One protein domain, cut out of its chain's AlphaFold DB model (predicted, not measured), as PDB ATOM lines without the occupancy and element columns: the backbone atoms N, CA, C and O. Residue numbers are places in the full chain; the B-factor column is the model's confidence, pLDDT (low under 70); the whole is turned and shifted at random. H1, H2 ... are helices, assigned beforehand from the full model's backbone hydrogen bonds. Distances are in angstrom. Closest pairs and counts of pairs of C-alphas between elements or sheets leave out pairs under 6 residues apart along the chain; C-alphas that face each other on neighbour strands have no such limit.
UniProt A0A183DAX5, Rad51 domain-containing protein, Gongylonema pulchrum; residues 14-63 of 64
ATOM      1  N   LEU A  14     -72.734 -18.563  88.550       89.56
ATOM      2  CA  LEU A  14     -72.956 -17.340  87.781       89.56
ATOM      3  C   LEU A  14     -71.736 -16.417  87.853       89.56
ATOM      4  O   LEU A  14     -71.277 -15.957  86.811       89.56
ATOM      5  N   ASP A  15     -71.182 -16.199  89.049       89.00
ATOM      6  CA  ASP A  15     -69.980 -15.378  89.243       89.00
ATOM      7  C   ASP A  15     -68.802 -15.934  88.420       89.00
ATOM      8  O   ASP A  15     -68.160 -15.205  87.656       89.00
ATOM      9  N   LEU A  16     -68.591 -17.253  88.475       90.75
ATOM     10  CA  LEU A  16     -67.563 -17.941  87.694       90.75
ATOM     11  C   LEU A  16     -67.787 -17.790  86.175       90.75
ATOM     12  O   LEU A  16     -66.842 -17.521  85.426       90.75
ATOM     13  N   PHE A  17     -69.034 -17.939  85.708       92.75
ATOM     14  CA  PHE A  17     -69.399 -17.764  84.298       92.75
ATOM     15  C   PHE A  17     -69.183 -16.323  83.820       92.75
ATOM     16  O   PHE A  17     -68.606 -16.118  82.751       92.75
ATOM     17  N   LEU A  18     -69.589 -15.326  84.605       92.31
ATOM     18  CA  LEU A  18     -69.384 -13.913  84.286       92.31
ATOM     19  C   LEU A  18     -67.892 -13.570  84.207       92.31
ATOM     20  O   LEU A  18     -67.471 -12.876  83.281       92.31
ATOM     21  N   ARG A  19     -67.078 -14.103  85.127       88.38
ATOM     22  CA  ARG A  19     -65.633 -13.844  85.189       88.38
ATOM     23  C   ARG A  19     -64.847 -14.485  84.044       88.38
ATOM     24  O   ARG A  19     -63.942 -13.849  83.509       88.38
ATOM     25  N   LEU A  20     -65.155 -15.731  83.681       91.19
ATOM     26  CA  LEU A  20     -64.368 -16.498  82.703       91.19
ATOM     27  C   LEU A  20     -64.989 -16.550  81.307       91.19
ATOM     28  O   LEU A  20     -64.272 -16.577  80.310       91.19
ATOM     29  N   GLY A  21     -66.316 -16.626  81.242       91.62
ATOM     30  CA  GLY A  21     -67.054 -16.972  80.033       91.62
ATOM     31  C   GLY A  21     -67.774 -15.803  79.382       91.62
ATOM     32  O   GLY A  21     -67.948 -15.842  78.172       91.62
ATOM     33  N   ALA A  22     -68.188 -14.784  80.145       94.50
ATOM     34  CA  ALA A  22     -69.015 -13.691  79.632       94.50
ATOM     35  C   ALA A  22     -68.726 -12.307  80.254       94.50
ATOM     36  O   ALA A  22     -69.663 -11.608  80.649       94.50
ATOM     37  N   PRO A  23     -67.464 -11.831  80.283       92.12
ATOM     38  CA  PRO A  23     -67.126 -10.537  80.891       92.12
ATOM     39  C   PRO A  23     -67.833  -9.344  80.225       92.12
ATOM     40  O   PRO A  23     -68.006  -8.298  80.843       92.12
ATOM     41  N   TRP A  24     -68.301  -9.488  78.981       93.88
ATOM     42  CA  TRP A  24     -69.094  -8.477  78.267       93.88
ATOM     43  C   TRP A  24     -70.497  -8.243  78.850       93.88
ATOM     44  O   TRP A  24     -71.163  -7.272  78.464       93.88
ATOM     45  N   LEU A  25     -70.970  -9.124  79.737       95.44
ATOM     46  CA  LEU A  25     -72.207  -8.935  80.496       95.44
ATOM     47  C   LEU A  25     -72.024  -8.007  81.700       95.44
ATOM     48  O   LEU A  25     -73.020  -7.615  82.293       95.44
ATOM     49  N   LEU A  26     -70.794  -7.605  82.027       94.94
ATOM     50  CA  LEU A  26     -70.503  -6.668  83.107       94.94
ATOM     51  C   LEU A  26     -70.253  -5.268  82.534       94.94
ATOM     52  O   LEU A  26     -69.374  -5.071  81.692       94.94
ATOM     53  N   LEU A  27     -71.026  -4.282  82.983       94.19
ATOM     54  CA  LEU A  27     -70.785  -2.870  82.706       94.19
ATOM     55  C   LEU A  27     -69.861  -2.300  83.789       94.19
ATOM     56  O   LEU A  27     -70.218  -2.263  84.967       94.19
ATOM     57  N   LYS A  28     -68.666  -1.870  83.377       93.00
ATOM     58  CA  LYS A  28     -67.663  -1.271  84.262       93.00
ATOM     59  C   LYS A  28     -68.085   0.135  84.666       93.00
ATOM     60  O   LYS A  28     -68.472   0.928  83.814       93.00
ATOM     61  N   SER A  29     -67.951   0.447  85.948       91.25
ATOM     62  CA  SER A  29     -68.199   1.780  86.502       91.25
ATOM     63  C   SER A  29     -67.032   2.743  86.272       91.25
ATOM     64  O   SER A  29     -67.157   3.928  86.545       91.25
ATOM     65  N   GLY A  30     -65.867   2.257  85.828       90.25
ATOM     66  CA  GLY A  30     -64.654   3.076  85.704       90.25
ATOM     67  C   GLY A  30     -63.972   3.383  87.043       90.25
ATOM     68  O   GLY A  30     -62.922   4.021  87.065       90.25
ATOM     69  N   CYS A  31     -64.528   2.895  88.155       92.69
ATOM     70  CA  CYS A  31     -63.932   2.926  89.481       92.69
ATOM     71  C   CYS A  31     -63.597   1.482  89.904       92.69
ATOM     72  O   CYS A  31     -64.521   0.709  90.161       92.69
ATOM     73  N   PRO A  32     -62.306   1.097  89.991       94.62
ATOM     74  CA  PRO A  32     -61.909  -0.276  90.316       94.62
ATOM     75  C   PRO A  32     -62.500  -0.796  91.630       94.62
ATOM     76  O   PRO A  32     -62.887  -1.959  91.705       94.62
ATOM     77  N   ASP A  33     -62.627   0.073  92.633       95.12
ATOM     78  CA  ASP A  33     -63.158  -0.298  93.946       95.12
ATOM     79  C   ASP A  33     -64.658  -0.624  93.881       95.12
ATOM     80  O   ASP A  33     -65.112  -1.602  94.474       95.12
ATOM     81  N   ILE A  34     -65.433   0.147  93.104       93.00
ATOM     82  CA  ILE A  34     -66.859  -0.129  92.867       93.00
ATOM     83  C   ILE A  34     -67.018  -1.394  92.026       93.00
ATOM     84  O   ILE A  34     -67.862  -2.232  92.332       93.00
ATOM     85  N   ASP A  35     -66.201  -1.561  90.985       93.50
ATOM     86  CA  ASP A  35     -66.246  -2.764  90.156       93.50
ATOM     87  C   ASP A  35     -65.922  -4.009  90.983       93.50
ATOM     88  O   ASP A  35     -66.601  -5.017  90.830       93.50
ATOM     89  N   SER A  36     -64.944  -3.947  91.891       92.50
ATOM     90  CA  SER A  36     -64.632  -5.052  92.804       92.50
ATOM     91  C   SER A  36     -65.791  -5.349  93.755       92.50
ATOM     92  O   SER A  36     -66.143  -6.514  93.935       92.50
ATOM     93  N   LEU A  37     -66.417  -4.314  94.325       92.56
ATOM     94  CA  LEU A  37     -67.585  -4.462  95.199       92.56
ATOM     95  C   LEU A  37     -68.764  -5.132  94.476       92.56
ATOM     96  O   LEU A  37     -69.484  -5.931  95.067       92.56
ATOM     97  N   LEU A  38     -68.943  -4.835  93.189       91.75
ATOM     98  CA  LEU A  38     -69.981  -5.412  92.330       91.75
ATOM     99  C   LEU A  38     -69.523  -6.694  91.612       91.75
ATOM    100  O   LEU A  38     -70.033  -7.006  90.539       91.75
ATOM    101  N   LYS A  39     -68.532  -7.423  92.148       90.25
ATOM    102  CA  LYS A  39     -68.006  -8.679  91.567       90.25
ATOM    103  C   LYS A  39     -67.607  -8.572  90.085       90.25
ATOM    104  O   LYS A  39     -67.701  -9.518  89.306       90.25
ATOM    105  N   GLY A  40     -67.136  -7.401  89.683       92.12
ATOM    106  CA  GLY A  40     -66.673  -7.084  88.341       92.12
ATOM    107  C   GLY A  40     -67.500  -6.030  87.604       92.12
ATOM    108  O   GLY A  40     -67.028  -5.579  86.559       92.12
ATOM    109  N   GLY A  41     -68.662  -5.601  88.100       94.06
ATOM    110  CA  GLY A  41     -69.428  -4.483  87.532       94.06
ATOM    111  C   GLY A  41     -70.942  -4.700  87.565       94.06
ATOM    112  O   GLY A  41     -71.435  -5.668  88.129       94.06
ATOM    113  N   VAL A  42     -71.696  -3.800  86.932       94.31
ATOM    114  CA  VAL A  42     -73.163  -3.914  86.852       94.31
ATOM    115  C   VAL A  42     -73.544  -5.005  85.848       94.31
ATOM    116  O   VAL A  42     -73.169  -4.932  84.675       94.31
ATOM    117  N   ILE A  43     -74.297  -6.012  86.292       94.75
ATOM    118  CA  ILE A  43     -74.695  -7.164  85.470       94.75
ATOM    119  C   ILE A  43     -75.807  -6.760  84.490       94.75
ATOM    120  O   ILE A  43     -76.859  -6.248  84.872       94.75
ATOM    121  N   LYS A  44     -75.600  -7.015  83.196       92.75
ATOM    122  CA  LYS A  44     -76.622  -6.830  82.156       92.75
ATOM    123  C   LYS A  44     -77.710  -7.894  82.280       92.75
ATOM    124  O   LYS A  44     -77.412  -9.082  82.311       92.75
ATOM    125  N   GLY A  45     -78.970  -7.461  82.234       90.69
ATOM    126  CA  GLY A  45     -80.139  -8.342  82.344       90.69
ATOM    127  C   GLY A  45     -80.725  -8.426  83.756       90.69
ATOM    128  O   GLY A  45     -81.796  -9.003  83.920       90.69
ATOM    129  N   GLU A  46     -80.078  -7.798  84.739       90.88
ATOM    130  CA  GLU A  46     -80.572  -7.657  86.109       90.88
ATOM    131  C   GLU A  46     -80.853  -6.189  86.454       90.88
ATOM    132  O   GLU A  46     -80.443  -5.267  85.745       90.88
ATOM    133  N   ILE A  47     -81.586  -5.966  87.548       94.12
ATOM    134  CA  ILE A  47     -81.836  -4.629  88.091       94.12
ATOM    135  C   ILE A  47     -80.846  -4.385  89.229       94.12
ATOM    136  O   ILE A  47     -80.860  -5.097  90.230       94.12
ATOM    137  N   THR A  48     -80.024  -3.346  89.096       93.12
ATOM    138  CA  THR A  48     -79.127  -2.866  90.155       93.12
ATOM    139  C   THR A  48     -79.626  -1.526  90.682       93.12
ATOM    140  O   THR A  48     -79.841  -0.590  89.911       93.12
ATOM    141  N   GLU A  49     -79.802  -1.418  91.999       94.75
ATOM    142  CA  GLU A  49     -80.300  -0.207  92.652       94.75
ATOM    143  C   GLU A  49     -79.166   0.557  93.354       94.75
ATOM    144  O   GLU A  49     -78.456   0.010  94.194       94.75
ATOM    145  N   PHE A  50     -79.024   1.852  93.048       93.62
ATOM    146  CA  PHE A  50     -78.131   2.764  93.767       93.62
ATOM    147  C   PHE A  50     -78.954   3.714  94.648       93.62
ATOM    148  O   PHE A  50     -79.646   4.595  94.134       93.62
ATOM    149  N   VAL A  51     -78.841   3.588  95.974       95.69
ATOM    150  CA  VAL A  51     -79.606   4.381  96.959       95.69
ATOM    151  C   VAL A  51     -78.672   5.225  97.826       95.69
ATOM    152  O   VAL A  51     -77.559   4.826  98.147       95.69
ATOM    153  N   GLY A  52     -79.113   6.427  98.207       95.94
ATOM    154  CA  GLY A  52     -78.365   7.307  99.109       95.94
ATOM    155  C   GLY A  52     -78.871   8.748  99.086       95.94
ATOM    156  O   GLY A  52     -79.699   9.108  98.247       95.94
ATOM    157  N   GLY A  53     -78.338   9.598  99.966       97.88
ATOM    158  CA  GLY A  53     -78.717  11.013 100.074       97.88
ATOM    159  C   GLY A  53     -78.390  11.866  98.839       97.88
ATOM    160  O   GLY A  53     -77.788  11.406  97.862       97.88
ATOM    161  N   VAL A  54     -78.797  13.137  98.861       96.94
ATOM    162  CA  VAL A  54     -78.433  14.114  97.817       96.94
ATOM    163  C   VAL A  54     -76.906  14.183  97.686       96.94
ATOM    164  O   VAL A  54     -76.192  14.051  98.673       96.94
ATOM    165  N   ALA A  55     -76.409  14.346  96.457       95.38
ATOM    166  CA  ALA A  55     -74.980  14.415  96.132       95.38
ATOM    167  C   ALA A  55     -74.136  13.152  96.428       95.38
ATOM    168  O   ALA A  55     -72.931  13.175  96.209       95.38
ATOM    169  N   ALA A  56     -74.740  12.014  96.790       95.69
ATOM    170  CA  ALA A  56     -74.032  10.739  96.996       95.69
ATOM    171  C   ALA A  56     -73.514  10.055  95.704       95.69
ATOM    172  O   ALA A  56     -73.322   8.848  95.674       95.69
ATOM    173  N   GLY A  57     -73.373  10.782  94.592       93.56
ATOM    174  CA  GLY A  57     -72.792  10.244  93.354       93.56
ATOM    175  C   GLY A  57     -73.710   9.408  92.448       93.56
ATOM    176  O   GLY A  57     -73.332   9.173  91.306       93.56
ATOM    177  N   LYS A  58     -74.933   9.041  92.868       94.44
ATOM    178  CA  LYS A  58     -75.882   8.214  92.074       94.44
ATOM    179  C   LYS A  58     -76.046   8.652  90.610       94.44
ATOM    180  O   LYS A  58     -75.957   7.838  89.703       94.44
ATOM    181  N   THR A  59     -76.264   9.948  90.366       94.75
ATOM    182  CA  THR A  59     -76.424  10.484  89.001       94.75
ATOM    183  C   THR A  59     -75.153  10.341  88.166       94.75
ATOM    184  O   THR A  59     -75.243  10.164  86.957       94.75
ATOM    185  N   GLN A  60     -73.983  10.399  88.804       93.12
ATOM    186  CA  GLN A  60     -72.704  10.341  88.103       93.12
ATOM    187  C   GLN A  60     -72.342   8.909  87.737       93.12
ATOM    188  O   GLN A  60     -71.845   8.695  86.642       93.12
ATOM    189  N   VAL A  61     -72.700   7.936  88.581       90.25
ATOM    190  CA  VAL A  61     -72.578   6.502  88.267       90.25
ATOM    191  C   VAL A  61     -73.347   6.130  86.990       90.25
ATOM    192  O   VAL A  61     -72.866   5.324  86.210       90.25
ATOM    193  N   ILE A  62     -74.505   6.752  86.734       85.56
ATOM    194  CA  ILE A  62     -75.317   6.504  85.522       85.56
ATOM    195  C   ILE A  62     -74.731   7.183  84.267       85.56
ATOM    196  O   ILE A  62     -75.093   6.835  83.147       85.56
ATOM    197  N   LYS A  63     -73.866   8.188  84.440       77.31
ATOM    198  CA  LYS A  63     -73.333   9.025  83.352       77.31
ATOM    199  C   LYS A  63     -71.929   8.639  82.879       77.31
ATOM    200  O   LYS A  63     -71.437   9.299  81.963       77.31
TER     201      LYS A  63
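What this domain is: This is residues 14 to 63 of the 64 residues of the protein "Rad51 domain-containing protein" of Gongylonema pulchrum (UniProt A0A183DAX5). With little regular structure, this is an elongated, winding chain of loops with three short helices strung along it: H1 at one end, H2 near the middle, and H3 toward the other end, where the loop of residues 51 to 57 sticks out. In the middle, residues 26 to 27 pair antiparallel with residues 42 to 43. The printed part has 50 residues, with helices H1, H2, H3 in that order and no named strand; the class is all helix, though named elements hold only 17 residues. It is only just loose, close to compact, with a radius of gyration of the C-alphas of 11.8 A and spans of 37 by 21 by 16 A.

Where its parts are: Find C-alpha 14 at (-72.956, -17.340, 87.781); from there H1, residues 14 to 20, runs 10.0 A. H2 is residues 32 to 37, 8.6 A. H3, residues 58 to 61, 5.3 A, ends at C-alpha 61 at (-72.578, 6.502, 88.267).

How they stand to each other: H1, H2 and H3 are apart from one another. In H1 and H2 every O i to N i+4 pair is within hydrogen-bond range; H3 is too short for such a pair.

The domain as a whole: Look from Gly 21 to Val 54 for the farthest C-alphas, 37.6 A apart. Both links are long, 11 and 20 residues. The printed part has no cut, and no printed residue is under pLDDT 70.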